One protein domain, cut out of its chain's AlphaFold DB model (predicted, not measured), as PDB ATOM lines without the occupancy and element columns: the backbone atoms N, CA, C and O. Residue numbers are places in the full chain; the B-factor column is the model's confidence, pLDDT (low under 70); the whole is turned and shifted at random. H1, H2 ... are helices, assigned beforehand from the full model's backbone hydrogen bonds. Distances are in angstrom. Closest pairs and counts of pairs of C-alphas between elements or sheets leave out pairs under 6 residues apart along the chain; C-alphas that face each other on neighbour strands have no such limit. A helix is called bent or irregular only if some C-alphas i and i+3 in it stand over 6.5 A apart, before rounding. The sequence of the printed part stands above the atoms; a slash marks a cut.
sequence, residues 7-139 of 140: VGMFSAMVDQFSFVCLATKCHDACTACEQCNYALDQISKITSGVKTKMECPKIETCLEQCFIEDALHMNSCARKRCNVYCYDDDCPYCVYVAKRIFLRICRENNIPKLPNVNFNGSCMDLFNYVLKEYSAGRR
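Overview. This is residues 7 to 139 of the 140 residues of an uncharacterized protein of Brugia pahangi (UniProt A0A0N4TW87). Two groups of helices join at the first turns of H7, the longest: H8 packs on H7 and H1 in one, and the hairpin of H5 and H6, with H4 packed on H5, makes the other. Short H2 and H3 lie near H4, and residues 109 to 122 loop past the end of H7. The printed part has 133 residues with eight named helices, H1 to H8 in order, and no named strand: all helix, compact, radius of gyration of the C-alphas 15.4 A, spans 48 by 33 by 24 A.

Arrangement. Start at H7, residues 92 to 108; its residues 93 to 97 alone touch H4, residues 34 to 47, at a steep tilt of 53 degrees, closest at C-alphas 93 and 35, 5.0 A. H8, residues 123 to 137, touches H7 with residues 123 to 127 alone, closest at C-alphas 123 and 106, 5.9 A. H1, residues 7 to 16, touches H8 about perpendicular at 78 degrees, closest at C-alphas 7 and 130, 5.1 A. H5, residues 57 to 69, and H6, residues 71 to 86, form a hairpin, closest at C-alphas 59 and 85, 5.2 A. H4 touches H5 with residues 42 to 47 alone, closest at C-alphas 46 and 64, 5.8 A. H2, residues 19 to 23, only just touches H4, with 3 pairs of C-alphas within 8 A, closest 22 and 40, 6.5 A. H3, residues 27 to 31, touches H4 only at the corner, closest at C-alphas 31 and 37, 4.6 A. Every O i to N i+4 pair is within hydrogen-bond range in H1 to H5, H7 and H8; H6 has 6 of 12.

Along the chain. Find C-alpha 7 at (15.607, 58.921, -3.044), where H1 begins, and C-alpha 137 at (23.990, 57.998, -8.227), where H8 ends. H7 runs 24.4 A. H6 is irregular, C-alphas 72 and 75 being 8.0 A apart, with a kink of 57 degrees near residue 78.

Size, cuts and confidence. Val 50 and Pro 115 have the C-alphas farthest apart, 48.8 A. The printed part has no cut; the link H7 to H8 is long. Look for pLDDT under 70 at residues 18 to 20, 23 and 139.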
ATOM      1  N   VAL A   7      14.530  59.776  -2.512       89.19
ATOM      2  CA  VAL A   7      15.607  58.921  -3.044       89.19
ATOM      3  C   VAL A   7      16.179  58.030  -1.942       89.19
ATOM      4  O   VAL A   7      16.379  56.839  -2.160       89.19
ATOM      5  N   GLY A   8      16.373  58.566  -0.732       88.25
ATOM      6  CA  GLY A   8      16.806  57.776   0.420       88.25
ATOM      7  C   GLY A   8      15.800  56.684   0.785       88.25
ATOM      8  O   GLY A   8      16.196  55.549   1.043       88.25
ATOM      9  N   MET A   9      14.500  56.996   0.774       87.75
ATOM     10  CA  MET A   9      13.431  56.019   1.017       87.75
ATOM     11  C   MET A   9      13.439  54.912  -0.039       87.75
ATOM     12  O   MET A   9      13.338  53.736   0.306       87.75
ATOM     13  N   PHE A  10      13.599  55.279  -1.314       87.06
ATOM     14  CA  PHE A  10      13.709  54.315  -2.404       87.06
ATOM     15  C   PHE A  10      14.961  53.441  -2.259       87.06
ATOM     16  O   PHE A  10      14.845  52.220  -2.316       87.06
ATOM     17  N   SER A  11      16.127  54.031  -1.970       86.69
ATOM     18  CA  SER A  11      17.359  53.269  -1.724       86.69
ATOM     19  C   SER A  11      17.179  52.293  -0.572       86.69
ATOM     20  O   SER A  11      17.470  51.119  -0.742       86.69
ATOM     21  N   ALA A  12      16.627  52.724   0.564       84.56
ATOM     22  CA  ALA A  12      16.400  51.832   1.696       84.56
ATOM     23  C   ALA A  12      15.424  50.695   1.363       84.56
ATOM     24  O   ALA A  12      15.646  49.566   1.793       84.56
ATOM     25  N   MET A  13      14.377  50.963   0.575       85.25
ATOM     26  CA  MET A  13      13.461  49.927   0.090       85.25
ATOM     27  C   MET A  13      14.197  48.892  -0.774       85.25
ATOM     28  O   MET A  13      14.032  47.692  -0.563       85.25
ATOM     29  N   VAL A  14      15.023  49.346  -1.721       81.00
ATOM     30  CA  VAL A  14      15.823  48.476  -2.596       81.00
ATOM     31  C   VAL A  14      16.877  47.705  -1.804       81.00
ATOM     32  O   VAL A  14      17.033  46.500  -1.986       81.00
ATOM     33  N   ASP A  15      17.575  48.371  -0.888       78.06
ATOM     34  CA  ASP A  15      18.622  47.774  -0.064       78.06
ATOM     35  C   ASP A  15      18.036  46.718   0.879       78.06
ATOM     36  O   ASP A  15      18.683  45.708   1.151       78.06
ATOM     37  N   GLN A  16      16.803  46.904   1.363       74.62
ATOM     38  CA  GLN A  16      16.074  45.923   2.173       74.62
ATOM     39  C   GLN A  16      15.427  44.803   1.353       74.62
ATOM     40  O   GLN A  16      14.992  43.810   1.944       74.62
ATOM     41  N   PHE A  17      15.383  44.914   0.022       71.81
ATOM     42  CA  PHE A  17      14.850  43.855  -0.822       71.81
ATOM     43  C   PHE A  17      15.673  42.578  -0.623       71.81
ATOM     44  O   PHE A  17      16.900  42.569  -0.732       71.81
ATOM     45  N   SER A  18      14.982  41.495  -0.273       67.44
ATOM     46  CA  SER A  18      15.599  40.217   0.055       67.44
ATOM     47  C   SER A  18      15.056  39.150  -0.875       67.44
ATOM     48  O   SER A  18      13.899  38.740  -0.757       67.44
ATOM     49  N   PHE A  19      15.924  38.651  -1.754       65.06
ATOM     50  CA  PHE A  19      15.626  37.511  -2.621       65.06
ATOM     51  C   PHE A  19      15.254  36.258  -1.817       65.06
ATOM     52  O   PHE A  19      14.449  35.447  -2.264       65.06
ATOM     53  N   VAL A  20      15.737  36.153  -0.572       67.06
ATOM     54  CA  VAL A  20      15.356  35.080   0.356       67.06
ATOM     55  C   VAL A  20      13.859  35.117   0.674       67.06
ATOM     56  O   VAL A  20      13.268  34.055   0.847       67.06
ATOM     57  N   CYS A  21      13.210  36.293   0.714       70.75
ATOM     58  CA  CYS A  21      11.754  36.319   0.901       70.75
ATOM     59  C   CYS A  21      11.046  35.618  -0.250       70.75
ATOM     60  O   CYS A  21      10.146  34.824   0.010       70.75
ATOM     61  N   LEU A  22      11.471  35.874  -1.493       70.38
ATOM     62  CA  LEU A  22      10.837  35.326  -2.695       70.38
ATOM     63  C   LEU A  22      10.794  33.796  -2.665       70.38
ATOM     64  O   LEU A  22       9.768  33.213  -2.990       70.38
ATOM     65  N   ALA A  23      11.873  33.169  -2.196       69.31
ATOM     66  CA  ALA A  23      11.983  31.716  -2.090       69.31
ATOM     67  C   ALA A  23      11.349  31.116  -0.820       69.31
ATOM     68  O   ALA A  23      11.237  29.900  -0.720       69.31
ATOM     69  N   THR A  24      10.967  31.932   0.169       77.56
ATOM     70  CA  THR A  24      10.482  31.439   1.471       77.56
ATOM     71  C   THR A  24       9.137  32.057   1.849       77.56
ATOM     72  O   THR A  24       8.084  31.538   1.498       77.56
ATOM     73  N   LYS A  25       9.144  33.190   2.557       77.69
ATOM     74  CA  LYS A  25       7.948  33.817   3.141       77.69
ATOM     75  C   LYS A  25       6.987  34.403   2.105       77.69
ATOM     76  O   LYS A  25       5.810  34.570   2.395       77.69
ATOM     77  N   CYS A  26       7.502  34.763   0.936       76.00
ATOM     78  CA  CYS A  26       6.763  35.402  -0.141       76.00
ATOM     79  C   CYS A  26       6.395  34.411  -1.269       76.00
ATOM     80  O   CYS A  26       5.855  34.857  -2.277       76.00
ATOM     81  N   HIS A  27       6.691  33.111  -1.134       81.00
ATOM     82  CA  HIS A  27       6.675  32.147  -2.244       81.00
ATOM     83  C   HIS A  27       5.339  32.085  -3.006       81.00
ATOM     84  O   HIS A  27       5.313  32.286  -4.218       81.00
ATOM     85  N   ASP A  28       4.213  31.892  -2.318       84.38
ATOM     86  CA  ASP A  28       2.906  31.738  -2.983       84.38
ATOM     87  C   ASP A  28       2.455  33.028  -3.683       84.38
ATOM     88  O   ASP A  28       1.955  33.016  -4.806       84.38
ATOM     89  N   ALA A  29       2.706  34.178  -3.056       81.38
ATOM     90  CA  ALA A  29       2.444  35.473  -3.675       81.38
ATOM     91  C   ALA A  29       3.377  35.739  -4.870       81.38
ATOM     92  O   ALA A  29       2.992  36.410  -5.828       81.38
ATOM     93  N   CYS A  30       4.607  35.225  -4.808       82.50
ATOM     94  CA  CYS A  30       5.613  35.389  -5.844       82.50
ATOM     95  C   CYS A  30       5.306  34.528  -7.070       82.50
ATOM     96  O   CYS A  30       5.345  35.029  -8.188       82.50
ATOM     97  N   THR A  31       4.920  33.271  -6.871       86.00
ATOM     98  CA  THR A  31       4.543  32.356  -7.960       86.00
ATOM     99  C   THR A  31       3.296  32.827  -8.715       86.00
ATOM    100  O   THR A  31       3.215  32.648  -9.927       86.00
ATOM    101  N   ALA A  32       2.368  33.519  -8.043       87.25
ATOM    102  CA  ALA A  32       1.202  34.148  -8.673       87.25
ATOM    103  C   ALA A  32       1.514  35.444  -9.460       87.25
ATOM    104  O   ALA A  32       0.645  35.975 -10.153       87.25
ATOM    105  N   CYS A  33       2.727  35.986  -9.343       86.19
ATOM    106  CA  CYS A  33       3.160  37.223  -9.986       86.19
ATOM    107  C   CYS A  33       4.233  36.900 -11.026       86.19
ATOM    108  O   CYS A  33       5.347  36.551 -10.655       86.19
ATOM    109  N   GLU A  34       3.936  37.055 -12.319       89.69
ATOM    110  CA  GLU A  34       4.846  36.690 -13.419       89.69
ATOM    111  C   GLU A  34       6.273  37.219 -13.220       89.69
ATOM    112  O   GLU A  34       7.241  36.472 -13.338       89.69
ATOM    113  N   GLN A  35       6.402  38.488 -12.829       88.12
ATOM    114  CA  GLN A  35       7.695  39.143 -12.659       88.12
ATOM    115  C   GLN A  35       8.486  38.573 -11.475       88.12
ATOM    116  O   GLN A  35       9.710  38.472 -11.520       88.12
ATOM    117  N   CYS A  36       7.785  38.188 -10.411       85.38
ATOM    118  CA  CYS A  36       8.402  37.589  -9.237       85.38
ATOM    119  C   CYS A  36       8.740  36.114  -9.481       85.38
ATOM    120  O   CYS A  36       9.834  35.665  -9.142       85.38
ATOM    121  N   ASN A  37       7.838  35.383 -10.135       89.19
ATOM    122  CA  ASN A  37       8.035  33.998 -10.535       89.19
ATOM    123  C   ASN A  37       9.231  33.852 -11.486       89.19
ATOM    124  O   ASN A  37      10.030  32.934 -11.336       89.19
ATOM    125  N   TYR A  38       9.408  34.795 -12.417       90.69
ATOM    126  CA  TYR A  38      10.602  34.866 -13.256       90.69
ATOM    127  C   TYR A  38      11.887  34.979 -12.421       90.69
ATOM    128  O   TYR A  38      12.832  34.222 -12.649       90.69
ATOM    129  N   ALA A  39      11.915  35.885 -11.435       88.00
ATOM    130  CA  ALA A  39      13.072  36.059 -10.558       88.00
ATOM    131  C   ALA A  39      13.352  34.797  -9.723       88.00
ATOM    132  O   ALA A  39      14.507  34.401  -9.575       88.00
ATOM    133  N   LEU A  40      12.304  34.138  -9.220       88.06
ATOM    134  CA  LEU A  40      12.412  32.876  -8.487       88.06
ATOM    135  C   LEU A  40      12.983  31.748  -9.365       88.06
ATOM    136  O   LEU A  40      13.896  31.047  -8.931       88.06
ATOM    137  N   ASP A  41      12.505  31.619 -10.607       90.94
ATOM    138  CA  ASP A  41      13.022  30.661 -11.595       90.94
ATOM    139  C   ASP A  41      14.507  30.908 -11.898       90.94
ATOM    140  O   ASP A  41      15.294  29.960 -11.921       90.94
ATOM    141  N   GLN A  42      14.924  32.170 -12.061       91.00
ATOM    142  CA  GLN A  42      16.332  32.487 -12.332       91.00
ATOM    143  C   GLN A  42      17.219  32.156 -11.130       91.00
ATOM    144  O   GLN A  42      18.254  31.521 -11.302       91.00
ATOM    145  N   ILE A  43      16.793  32.495  -9.909       87.88
ATOM    146  CA  ILE A  43      17.534  32.134  -8.691       87.88
ATOM    147  C   ILE A  43      17.684  30.614  -8.586       87.88
ATOM    148  O   ILE A  43      18.788  30.131  -8.349       87.88
ATOM    149  N   SER A  44      16.602  29.860  -8.815       89.44
ATOM    150  CA  SER A  44      16.634  28.395  -8.776       89.44
ATOM    151  C   SER A  44      17.615  27.812  -9.793       89.44
ATOM    152  O   SER A  44      18.334  26.857  -9.483       89.44
ATOM    153  N   LYS A  45      17.662  28.371 -11.008       92.12
ATOM    154  CA  LYS A  45      18.596  27.953 -12.062       92.12
ATOM    155  C   LYS A  45      20.042  28.232 -11.677       92.12
ATOM    156  O   LYS A  45      20.850  27.308 -11.735       92.12
ATOM    157  N   ILE A  46      20.327  29.434 -11.172       90.00
ATOM    158  CA  ILE A  46      21.656  29.829 -10.685       90.00
ATOM    159  C   ILE A  46      22.136  28.861  -9.603       90.00
ATOM    160  O   ILE A  46      23.212  28.279  -9.729       90.00
ATOM    161  N   THR A  47      21.316  28.605  -8.579       87.44
ATOM    162  CA  THR A  47      21.702  27.713  -7.472       87.44
ATOM    163  C   THR A  47      21.825  26.246  -7.883       87.44
ATOM    164  O   THR A  47      22.473  25.470  -7.187       87.44
ATOM    165  N   SER A  48      21.213  25.861  -9.005       89.44
ATOM    166  CA  SER A  48      21.296  24.506  -9.566       89.44
ATOM    167  C   SER A  48      22.401  24.360 -10.619       89.44
ATOM    168  O   SER A  48      22.555  23.279 -11.184       89.44
ATOM    169  N   GLY A  49      23.140  25.432 -10.932       86.31
ATOM    170  CA  GLY A  49      24.134  25.442 -12.012       86.31
ATOM    171  C   GLY A  49      23.532  25.274 -13.412       86.31
ATOM    172  O   GLY A  49      24.224  24.863 -14.344       86.31
ATOM    173  N   VAL A  50      22.238  25.556 -13.571       92.44
ATOM    174  CA  VAL A  50      21.523  25.500 -14.850       92.44
ATOM    175  C   VAL A  50      21.540  26.883 -15.488       92.44
ATOM    176  O   VAL A  50      21.450  27.895 -14.798       92.44
ATOM    177  N   LYS A  51      21.608  26.936 -16.822       90.19
ATOM    178  CA  LYS A  51      21.536  28.201 -17.558       90.19
ATOM    179  C   LYS A  51      20.232  28.942 -17.271       90.19
ATOM    180  O   LYS A  51      19.143  28.367 -17.340       90.19
ATOM    181  N   THR A  52      20.377  30.226 -16.998       92.56
ATOM    182  CA  THR A  52      19.289  31.178 -16.818       92.56
ATOM    183  C   THR A  52      18.642  31.550 -18.164       92.56
ATOM    184  O   THR A  52      19.104  31.134 -19.231       92.56
ATOM    185  N   LYS A  53      17.499  32.245 -18.133       90.88
ATOM    186  CA  LYS A  53      16.758  32.644 -19.344       90.88
ATOM    187  C   LYS A  53      17.406  33.822 -20.072       90.88
ATOM    188  O   LYS A  53      17.152  33.982 -21.262       90.88
ATOM    189  N   MET A  54      18.239  34.599 -19.380       90.19
ATOM    190  CA  MET A  54      18.958  35.759 -19.907       90.19
ATOM    191  C   MET A  54      18.028  36.867 -20.428       90.19
ATOM    192  O   MET A  54      18.331  37.523 -21.422       90.19
ATOM    193  N   GLU A  55      16.895  37.081 -19.751       91.12
ATOM    194  CA  GLU A  55      15.988  38.210 -20.041       91.12
ATOM    195  C   GLU A  55      16.412  39.491 -19.297       91.12
ATOM    196  O   GLU A  55      16.033  40.588 -19.694       91.12
ATOM    197  N   CYS A  56      17.228  39.350 -18.251       91.62
ATOM    198  CA  CYS A  56      17.899  40.391 -17.481       91.62
ATOM    199  C   CYS A  56      19.404  40.056 -17.352       91.62
ATOM    200  O   CYS A  56      19.899  39.736 -16.260       91.62
ATOM    201  N   PRO A  57      20.160  40.096 -18.462       92.25
ATOM    202  CA  PRO A  57      21.479  39.479 -18.567       92.25
ATOM    203  C   PRO A  57      22.507  40.024 -17.569       92.25
ATOM    204  O   PRO A  57      23.314  39.248 -17.054       92.25
ATOM    205  N   LYS A  58      22.500  41.328 -17.255       92.69
ATOM    206  CA  LYS A  58      23.497  41.902 -16.333       92.69
ATOM    207  C   LYS A  58      23.320  41.409 -14.902       92.69
ATOM    208  O   LYS A  58      24.297  41.024 -14.257       92.69
ATOM    209  N   ILE A  59      22.084  41.410 -14.397       90.56
ATOM    210  CA  ILE A  59      21.809  40.947 -13.034       90.56
ATOM    211  C   ILE A  59      21.952  39.428 -12.928       90.56
ATOM    212  O   ILE A  59      22.538  38.966 -11.954       90.56
ATOM    213  N   GLU A  60      21.506  38.664 -13.931       92.50
ATOM    214  CA  GLU A  60      21.680  37.205 -13.970       92.50
ATOM    215  C   GLU A  60      23.169  36.836 -13.929       92.50
ATOM    216  O   GLU A  60      23.595  36.114 -13.029       92.50
ATOM    217  N   THR A  61      23.987  37.441 -14.797       93.50
ATOM    218  CA  THR A  61      25.444  37.212 -14.826       93.50
ATOM    219  C   THR A  61      26.110  37.596 -13.501       93.50
ATOM    220  O   THR A  61      26.981  36.886 -13.002       93.50
ATOM    221  N   CYS A  62      25.706  38.718 -12.900       92.38
ATOM    222  CA  CYS A  62      26.256  39.150 -11.615       92.38
ATOM    223  C   CYS A  62      25.910  38.171 -10.482       92.38
ATOM    224  O   CYS A  62      26.758  37.863  -9.645       92.38
ATOM    225  N   LEU A  63      24.675  37.661 -10.455       90.94
ATOM    226  CA  LEU A  63      24.238  36.689  -9.455       90.94
ATOM    227  C   LEU A  63      24.941  35.337  -9.631       90.94
ATOM    228  O   LEU A  63      25.338  34.740  -8.631       90.94
ATOM    229  N   GLU A  64      25.160  34.891 -10.872       92.06
ATOM    230  CA  GLU A  64      25.972  33.705 -11.176       92.06
ATOM    231  C   GLU A  64      27.404  33.858 -10.645       92.06
ATOM    232  O   GLU A  64      27.904  32.970  -9.956       92.06
ATOM    233  N   GLN A  65      28.044  35.010 -10.878       93.06
ATOM    234  CA  GLN A  65      29.377  35.302 -10.335       93.06
ATOM    235  C   GLN A  65      29.386  35.288  -8.804       93.06
ATOM    236  O   GLN A  65      30.245  34.646  -8.205       93.06
ATOM    237  N   CYS A  66      28.406  35.933  -8.163       91.69
ATOM    238  CA  CYS A  66      28.269  35.913  -6.708       91.69
ATOM    239  C   CYS A  66      28.113  34.490  -6.150       91.69
ATOM    240  O   CYS A  66      28.649  34.190  -5.085       91.69
ATOM    241  N   PHE A  67      27.375  33.622  -6.845       90.50
ATOM    242  CA  PHE A  67      27.182  32.234  -6.434       90.50
ATOM    243  C   PHE A  67      28.462  31.398  -6.585       90.50
ATOM    244  O   PHE A  67      28.778  30.612  -5.693       90.50
ATOM    245  N   ILE A  68      29.212  31.593  -7.677       91.62
ATOM    246  CA  ILE A  68      30.497  30.917  -7.923       91.62
ATOM    247  C   ILE A  68      31.560  31.346  -6.902       91.62
ATOM    248  O   ILE A  68      32.335  30.510  -6.445       91.62
ATOM    249  N   GLU A  69      31.607  32.636  -6.556       92.62
ATOM    250  CA  GLU A  69      32.552  33.173  -5.570       92.62
ATOM    251  C   GLU A  69      32.271  32.635  -4.159       92.62
ATOM    252  O   GLU A  69      33.185  32.153  -3.489       92.62
ATOM    253  N   ASP A  70      31.020  32.730  -3.695       88.19
ATOM    254  CA  ASP A  70      30.612  32.279  -2.364       88.19
ATOM    255  C   ASP A  70      29.093  32.040  -2.293       88.19
ATOM    256  O   ASP A  70      28.295  32.942  -2.009       88.19
ATOM    257  N   ALA A  71      28.692  30.784  -2.493       84.81
ATOM    258  CA  ALA A  71      27.294  30.368  -2.439       84.81
ATOM    259  C   ALA A  71      26.612  30.679  -1.090       84.81
ATOM    260  O   ALA A  71      25.416  30.979  -1.067       84.81
ATOM    261  N   LEU A  72      27.345  30.650   0.031       84.69
ATOM    262  CA  LEU A  72      26.785  30.914   1.364       84.69
ATOM    263  C   LEU A  72      26.497  32.405   1.577       84.69
ATOM    264  O   LEU A  72      25.554  32.760   2.288       84.69
ATOM    265  N   HIS A  73      27.264  33.282   0.928       85.12
ATOM    266  CA  HIS A  73      27.121  34.735   1.037       85.12
ATOM    267  C   HIS A  73      26.567  35.406  -0.225       85.12
ATOM    268  O   HIS A  73      26.596  36.640  -0.322       85.12
ATOM    269  N   MET A  74      25.961  34.635  -1.137       84.88
ATOM    270  CA  MET A  74      25.361  35.131  -2.382       84.88
ATOM    271  C   MET A  74      24.456  36.352  -2.152       84.88
ATOM    272  O   MET A  74      24.558  37.342  -2.870       84.88
ATOM    273  N   ASN A  75      23.620  36.347  -1.106       81.06
ATOM    274  CA  ASN A  75      22.730  37.474  -0.791       81.06
ATOM    275  C   ASN A  75      23.496  38.759  -0.412       81.06
ATOM    276  O   ASN A  75      23.110  39.861  -0.798       81.06
ATOM    277  N   SER A  76      24.599  38.635   0.334       85.12
ATOM    278  CA  SER A  76      25.457  39.776   0.689       85.12
ATOM    279  C   SER A  76      26.139  40.352  -0.555       85.12
ATOM    280  O   SER A  76      26.157  41.570  -0.745       85.12
ATOM    281  N   CYS A  77      26.636  39.475  -1.432       88.88
ATOM    282  CA  CYS A  77      27.232  39.853  -2.708       88.88
ATOM    283  C   CYS A  77      26.214  40.554  -3.624       88.88
ATOM    284  O   CYS A  77      26.456  41.680  -4.064       88.88
ATOM    285  N   ALA A  78      25.035  39.954  -3.810       85.81
ATOM    286  CA  ALA A  78      23.952  40.484  -4.634       85.81
ATOM    287  C   ALA A  78      23.527  41.896  -4.208       85.81
ATOM    288  O   ALA A  78      23.455  42.800  -5.042       85.81
ATOM    289  N   ARG A  79      23.329  42.116  -2.900       82.56
ATOM    290  CA  ARG A  79      22.943  43.430  -2.354       82.56
ATOM    291  C   ARG A  79      24.003  44.501  -2.599       82.56
ATOM    292  O   ARG A  79      23.654  45.649  -2.852       82.56
ATOM    293  N   LYS A  80      25.289  44.140  -2.530       84.62
ATOM    294  CA  LYS A  80      26.402  45.080  -2.733       84.62
ATOM    295  C   LYS A  80      26.677  45.378  -4.206       84.62
ATOM    296  O   LYS A  80      27.018  46.513  -4.520       84.62
ATOM    297  N   ARG A  81      26.571  44.372  -5.081       86.75
ATOM    298  CA  ARG A  81      27.082  44.428  -6.464       86.75
ATOM    299  C   ARG A  81      25.992  44.373  -7.531       86.75
ATOM    300  O   ARG A  81      26.083  45.101  -8.508       86.75
ATOM    301  N   CYS A  82      24.973  43.534  -7.358       87.31
ATOM    302  CA  CYS A  82      24.063  43.180  -8.451       87.31
ATOM    303  C   CYS A  82      22.783  44.015  -8.491       87.31
ATOM    304  O   CYS A  82      22.239  44.235  -9.570       87.31
ATOM    305  N   ASN A  83      22.315  44.521  -7.344       83.12
ATOM    306  CA  ASN A  83      21.060  45.278  -7.265       83.12
ATOM    307  C   ASN A  83      21.017  46.496  -8.199       83.12
ATOM    308  O   ASN A  83      19.937  46.868  -8.640       83.12
ATOM    309  N   VAL A  84      22.155  47.109  -8.534       83.00
ATOM    310  CA  VAL A  84      22.189  48.249  -9.465       83.00
ATOM    311  C   VAL A  84      21.691  47.873 -10.868       83.00
ATOM    312  O   VAL A  84      20.977  48.659 -11.486       83.00
ATOM    313  N   TYR A  85      21.968  46.649 -11.328       87.38
ATOM    314  CA  TYR A  85      21.550  46.144 -12.641       87.38
ATOM    315  C   TYR A  85      20.043  45.853 -12.732       87.38
ATOM    316  O   TYR A  85      19.506  45.644 -13.811       87.38
ATOM    317  N   CYS A  86      19.319  45.852 -11.606       82.25
ATOM    318  CA  CYS A  86      17.854  45.816 -11.639       82.25
ATOM    319  C   CYS A  86      17.251  47.134 -12.157       82.25
ATOM    320  O   CYS A  86      16.081  47.152 -12.535       82.25
ATOM    321  N   TYR A  87      17.990  48.246 -12.080       84.06
ATOM    322  CA  TYR A  87      17.442  49.598 -12.234       84.06
ATOM    323  C   TYR A  87      18.138  50.409 -13.335       84.06
ATOM    324  O   TYR A  87      17.797  51.570 -13.540       84.06
ATOM    325  N   ASP A  88      19.091  49.828 -14.064       81.31
ATOM    326  CA  ASP A  88      19.829  50.483 -15.153       81.31
ATOM    327  C   ASP A  88      19.183  50.273 -16.538       81.31
ATOM    328  O   ASP A  88      19.885  50.254 -17.549       81.31
ATOM    329  N   ASP A  89      17.854  50.139 -16.563       79.88
ATOM    330  CA  ASP A  89      17.003  49.875 -17.734       79.88
ATOM    331  C   ASP A  89      17.193  48.494 -18.402       79.88
ATOM    332  O   ASP A  89      16.519  48.194 -19.384       79.88
ATOM    333  N   ASP A  90      18.047  47.622 -17.850       83.00
ATOM    334  CA  ASP A  90      18.331  46.281 -18.395       83.00
ATOM    335  C   ASP A  90      17.243  45.244 -18.064       83.00
ATOM    336  O   ASP A  90      17.037  44.300 -18.819       83.00
ATOM    337  N   CYS A  91      16.530  45.416 -16.942       86.75
ATOM    338  CA  CYS A  91      15.608  44.410 -16.415       86.75
ATOM    339  C   CYS A  91      14.214  44.978 -16.074       86.75
ATOM    340  O   CYS A  91      14.022  45.550 -14.992       86.75
ATOM    341  N   PRO A  92      13.185  44.778 -16.923       86.12
ATOM    342  CA  PRO A  92      11.842  45.313 -16.668       86.12
ATOM    343  C   PRO A  92      11.155  44.663 -15.454       86.12
ATOM    344  O   PRO A  92      10.329  45.296 -14.789       86.12
ATOM    345  N   TYR A  93      11.513  43.417 -15.127       86.88
ATOM    346  CA  TYR A  93      10.919  42.651 -14.030       86.88
ATOM    347  C   TYR A  93      11.193  43.272 -12.655       86.88
ATOM    348  O   TYR A  93      10.273  43.450 -11.853       86.88
ATOM    349  N   CYS A  94      12.440  43.677 -12.402       81.19
ATOM    350  CA  CYS A  94      12.823  44.341 -11.160       81.19
ATOM    351  C   CYS A  94      12.109  45.678 -10.971       81.19
ATOM    352  O   CYS A  94      11.522  45.943  -9.916       81.19
ATOM    353  N   VAL A  95      12.143  46.513 -12.016       87.06
ATOM    354  CA  VAL A  95      11.514  47.836 -12.012       87.06
ATOM    355  C   VAL A  95      10.025  47.705 -11.727       87.06
ATOM    356  O   VAL A  95       9.487  48.471 -10.928       87.06
ATOM    357  N   TYR A  96       9.356  46.705 -12.306       88.06
ATOM    358  CA  TYR A  96       7.943  46.447 -12.053       88.06
ATOM    359  C   TYR A  96       7.653  46.142 -10.576       88.06
ATOM    360  O   TYR A  96       6.753  46.749  -9.984       88.06
ATOM    361  N   VAL A  97       8.414  45.233  -9.959       84.12
ATOM    362  CA  VAL A  97       8.218  44.860  -8.548       84.12
ATOM    363  C   VAL A  97       8.486  46.055  -7.631       84.12
ATOM    364  O   VAL A  97       7.644  46.388  -6.792       84.12
ATOM    365  N   ALA A  98       9.599  46.762  -7.837       87.06
ATOM    366  CA  ALA A  98       9.937  47.955  -7.063       87.06
ATOM    367  C   ALA A  98       8.876  49.054  -7.211       87.06
ATOM    368  O   ALA A  98       8.461  49.651  -6.219       87.06
ATOM    369  N   LYS A  99       8.365  49.266  -8.430       90.12
ATOM    370  CA  LYS A  99       7.270  50.201  -8.716       90.12
ATOM    371  C   LYS A  99       6.015  49.857  -7.927       90.12
ATOM    372  O   LYS A  99       5.415  50.736  -7.318       90.12
ATOM    373  N   ARG A 100       5.607  48.586  -7.911       88.12
ATOM    374  CA  ARG A 100       4.410  48.133  -7.181       88.12
ATOM    375  C   ARG A 100       4.530  48.408  -5.682       88.12
ATOM    376  O   ARG A 100       3.595  48.955  -5.097       88.12
ATOM    377  N   ILE A 101       5.671  48.064  -5.085       86.38
ATOM    378  CA  ILE A 101       5.934  48.271  -3.654       86.38
ATOM    379  C   ILE A 101       5.980  49.770  -3.342       86.38
ATOM    380  O   ILE A 101       5.247  50.241  -2.472       86.38
ATOM    381  N   PHE A 102       6.765  50.535  -4.103       90.88
ATOM    382  CA  PHE A 102       6.918  51.971  -3.901       90.88
ATOM    383  C   PHE A 102       5.588  52.710  -4.020       90.88
ATOM    384  O   PHE A 102       5.254  53.512  -3.154       90.88
ATOM    385  N   LEU A 103       4.791  52.432  -5.058       93.06
ATOM    386  CA  LEU A 103       3.504  53.098  -5.257       93.06
ATOM    387  C   LEU A 103       2.527  52.820  -4.115       93.06
ATOM    388  O   LEU A 103       1.769  53.715  -3.746       93.06
ATOM    389  N   ARG A 104       2.546  51.606  -3.554       90.62
ATOM    390  CA  ARG A 104       1.725  51.265  -2.390       90.62
ATOM    391  C   ARG A 104       2.135  52.096  -1.175       90.62
ATOM    392  O   ARG A 104       1.310  52.849  -0.665       90.62
ATOM    393  N   ILE A 105       3.413  52.041  -0.797       89.50
ATOM    394  CA  ILE A 105       3.953  52.785   0.352       89.50
ATOM    395  C   ILE A 105       3.734  54.292   0.165       89.50
ATOM    396  O   ILE A 105       3.291  54.981   1.083       89.50
ATOM    397  N   CYS A 106       3.995  54.803  -1.039       93.62
ATOM    398  CA  CYS A 106       3.854  56.212  -1.373       93.62
ATOM    399  C   CYS A 106       2.429  56.726  -1.168       93.62
ATOM    400  O   CYS A 106       2.246  57.801  -0.597       93.62
ATOM    401  N   ARG A 107       1.425  55.954  -1.599       94.62
ATOM    402  CA  ARG A 107       0.011  56.322  -1.461       94.62
ATOM    403  C   ARG A 107      -0.464  56.205  -0.018       94.62
ATOM    404  O   ARG A 107      -1.097  57.134   0.468       94.62
ATOM    405  N   GLU A 108      -0.124  55.110   0.660       94.44
ATOM    406  CA  GLU A 108      -0.507  54.869   2.060       94.44
ATOM    407  C   GLU A 108       0.055  55.945   3.004       94.44
ATOM    408  O   GLU A 108      -0.612  56.337   3.955       94.44
ATOM    409  N   ASN A 109       1.250  56.469   2.712       91.44
ATOM    410  CA  ASN A 109       1.935  57.454   3.555       91.44
ATOM    411  C   ASN A 109       1.900  58.883   2.997       91.44
ATOM    412  O   ASN A 109       2.507  59.779   3.581       91.44
ATOM    413  N   ASN A 110       1.227  59.108   1.862       92.44
ATOM    414  CA  ASN A 110       1.158  60.405   1.185       92.44
ATOM    415  C   ASN A 110       2.546  61.065   1.007       92.44
ATOM    416  O   ASN A 110       2.721  62.264   1.238       92.44
ATOM    417  N   ILE A 111       3.537  60.257   0.597       93.25
ATOM    418  CA  ILE A 111       4.963  60.632   0.549       93.25
ATOM    419  C   ILE A 111       5.228  61.974  -0.157       93.25
ATOM    420  O   ILE A 111       6.018  62.748   0.384       93.25
ATOM    421  N   PRO A 112       4.592  62.315  -1.300       94.25
ATOM    422  CA  PRO A 112       4.863  63.577  -1.987       94.25
ATOM    423  C   PRO A 112       4.620  64.818  -1.115       94.25
ATOM    424  O   PRO A 112       5.288  65.828  -1.302       94.25
ATOM    425  N   LYS A 113       3.707  64.741  -0.134       94.00
ATOM    426  CA  LYS A 113       3.374  65.861   0.762       94.00
ATOM    427  C   LYS A 113       4.203  65.898   2.048       94.00
ATOM    428  O   LYS A 113       3.990  66.790   2.867       94.00
ATOM    429  N   LEU A 114       5.115  64.948   2.265       92.62
ATOM    430  CA  LEU A 114       5.979  64.973   3.445       92.62
ATOM    431  C   LEU A 114       6.906  66.202   3.394       92.62
ATOM    432  O   LEU A 114       7.439  66.493   2.324       92.62
ATOM    433  N   PRO A 115       7.168  66.901   4.517       91.38
ATOM    434  CA  PRO A 115       7.969  68.136   4.520       91.38
ATOM    435  C   PRO A 115       9.381  67.986   3.929       91.38
ATOM    436  O   PRO A 115       9.900  68.892   3.292       91.38
ATOM    437  N   ASN A 116       9.990  66.818   4.121       88.56
ATOM    438  CA  ASN A 116      11.317  66.427   3.639       88.56
ATOM    439  C   ASN A 116      11.329  65.886   2.195       88.56
ATOM    440  O   ASN A 116      12.386  65.494   1.700       88.56
ATOM    441  N   VAL A 117      10.166  65.816   1.545       91.62
ATOM    442  CA  VAL A 117      10.009  65.403   0.144       91.62
ATOM    443  C   VAL A 117       9.462  66.561  -0.685       91.62
ATOM    444  O   VAL A 117      10.062  66.891  -1.700       91.62
ATOM    445  N   ASN A 118       8.357  67.170  -0.236       90.31
ATOM    446  CA  ASN A 118       7.674  68.318  -0.837       90.31
ATOM    447  C   ASN A 118       7.694  68.298  -2.375       90.31
ATOM    448  O   ASN A 118       8.233  69.189  -3.032       90.31
ATOM    449  N   PHE A 119       7.150  67.226  -2.946       93.38
ATOM    450  CA  PHE A 119       7.216  66.945  -4.371       93.38
ATOM    451  C   PHE A 119       5.902  67.319  -5.054       93.38
ATOM    452  O   PHE A 119       4.836  66.803  -4.708       93.38
ATOM    453  N   ASN A 120       5.976  68.197  -6.056       93.50
ATOM    454  CA  ASN A 120       4.822  68.580  -6.861       93.50
ATOM    455  C   ASN A 120       4.563  67.531  -7.956       93.50
ATOM    456  O   ASN A 120       5.135  67.604  -9.042       93.50
ATOM    457  N   GLY A 121       3.726  66.539  -7.651       94.25
ATOM    458  CA  GLY A 121       3.351  65.479  -8.586       94.25
ATOM    459  C   GLY A 121       2.697  64.279  -7.903       94.25
ATOM    460  O   GLY A 121       2.482  64.258  -6.689       94.25
ATOM    461  N   SER A 122       2.368  63.261  -8.692       96.06
ATOM    462  CA  SER A 122       1.813  62.004  -8.190       96.06
ATOM    463  C   SER A 122       2.904  61.062  -7.665       96.06
ATOM    464  O   SER A 122       4.091  61.216  -7.944       96.06
ATOM    465  N   CYS A 123       2.502  60.000  -6.958       96.19
ATOM    466  CA  CYS A 123       3.416  58.910  -6.593       96.19
ATOM    467  C   CYS A 123       4.073  58.231  -7.804       96.19
ATOM    468  O   CYS A 123       5.158  57.670  -7.672       96.19
ATOM    469  N   MET A 124       3.416  58.259  -8.967       95.75
ATOM    470  CA  MET A 124       3.973  57.723 -10.206       95.75
ATOM    471  C   MET A 124       5.097  58.618 -10.732       95.75
ATOM    472  O   MET A 124       6.158  58.116 -11.092       95.75
ATOM    473  N   ASP A 125       4.891  59.933 -10.695       96.31
ATOM    474  CA  ASP A 125       5.907  60.916 -11.077       96.31
ATOM    475  C   ASP A 125       7.104  60.847 -10.126       96.31
ATOM    476  O   ASP A 125       8.253  60.812 -10.565       96.31
ATOM    477  N   LEU A 126       6.828  60.718  -8.823       95.25
ATOM    478  CA  LEU A 126       7.859  60.551  -7.807       95.25
ATOM    479  C   LEU A 126       8.664  59.262  -8.016       95.25
ATOM    480  O   LEU A 126       9.881  59.295  -7.883       95.25
ATOM    481  N   PHE A 127       8.015  58.146  -8.372       94.69
ATOM    482  CA  PHE A 127       8.711  56.892  -8.678       94.69
ATOM    483  C   PHE A 127       9.684  57.055  -9.854       94.69
ATOM    484  O   PHE A 127      10.845  56.670  -9.749       94.69
ATOM    485  N   ASN A 128       9.224  57.649 -10.957       93.50
ATOM    486  CA  ASN A 128      10.068  57.871 -12.132       93.50
ATOM    487  C   ASN A 128      11.266  58.771 -11.800       93.50
ATOM    488  O   ASN A 128      12.380  58.506 -12.247       93.50
ATOM    489  N   TYR A 129      11.037  59.807 -10.988       93.62
ATOM    490  CA  TYR A 129      12.095  60.678 -10.490       93.62
ATOM    491  C   TYR A 129      13.122  59.898  -9.657       93.62
ATOM    492  O   TYR A 129      14.301  59.890 -10.002       93.62
ATOM    493  N   VAL A 130      12.696  59.185  -8.606       92.50
ATOM    494  CA  VAL A 130      13.642  58.485  -7.718       92.50
ATOM    495  C   VAL A 130      14.371  57.338  -8.409       92.50
ATOM    496  O   VAL A 130      15.528  57.101  -8.085       92.50
ATOM    497  N   LEU A 131      13.735  56.652  -9.364       90.25
ATOM    498  CA  LEU A 131      14.379  55.605 -10.155       90.25
ATOM    499  C   LEU A 131      15.539  56.184 -10.972       90.25
ATOM    500  O   LEU A 131      16.649  55.662 -10.917       90.25
ATOM    501  N   LYS A 132      15.301  57.304 -11.668       88.75
ATOM    502  CA  LYS A 132      16.330  57.993 -12.452       88.75
ATOM    503  C   LYS A 132      17.499  58.454 -11.576       88.75
ATOM    504  O   LYS A 132      18.652  58.219 -11.930       88.75
ATOM    505  N   GLU A 133      17.205  59.074 -10.434       89.56
ATOM    506  CA  GLU A 133      18.232  59.555  -9.501       89.56
ATOM    507  C   GLU A 133      19.026  58.403  -8.871       89.56
ATOM    508  O   GLU A 133      20.251  58.474  -8.770       89.56
ATOM    509  N   TYR A 134      18.353  57.312  -8.492       86.44
ATOM    510  CA  TYR A 134      18.994  56.125  -7.925       86.44
ATOM    511  C   TYR A 134      19.996  55.505  -8.903       86.44
ATOM    512  O   TYR A 134      21.141  55.229  -8.536       86.44
ATOM    513  N   SER A 135      19.589  55.328 -10.160       81.75
ATOM    514  CA  SER A 135      20.442  54.739 -11.192       81.75
ATOM    515  C   SER A 135      21.592  55.667 -11.589       81.75
ATOM    516  O   SER A 135      22.679  55.183 -11.895       81.75
ATOM    517  N   ALA A 136      21.397  56.989 -11.545       82.75
ATOM    518  CA  ALA A 136      22.467  57.957 -11.780       82.75
ATOM    519  C   ALA A 136      23.517  57.947 -10.653       82.75
ATOM    520  O   ALA A 136      24.710  57.884 -10.938       82.75
ATOM    521  N   GLY A 137      23.089  57.944  -9.386       76.88
ATOM    522  CA  GLY A 137      23.990  57.998  -8.227       76.88
ATOM    523  C   GLY A 137      24.770  56.709  -7.940       76.88
ATOM    524  O   GLY A 137      25.715  56.735  -7.161       76.88
ATOM    525  N   ARG A 138      24.395  55.576  -8.548       70.00
ATOM    526  CA  ARG A 138      25.130  54.298  -8.449       70.00
ATOM    527  C   ARG A 138      26.083  54.044  -9.628       70.00
ATOM    528  O   ARG A 138      26.790  53.042  -9.611       70.00
ATOM    529  N   ARG A 139      26.086  54.915 -10.651       56.47
ATOM    530  CA  ARG A 139      27.037  54.879 -11.787       56.47
ATOM    531  C   ARG A 139      28.361  55.601 -11.488       56.47
ATOM    532  O   ARG A 139      29.297  55.455 -12.268       56.47
TER     533      ARG A 139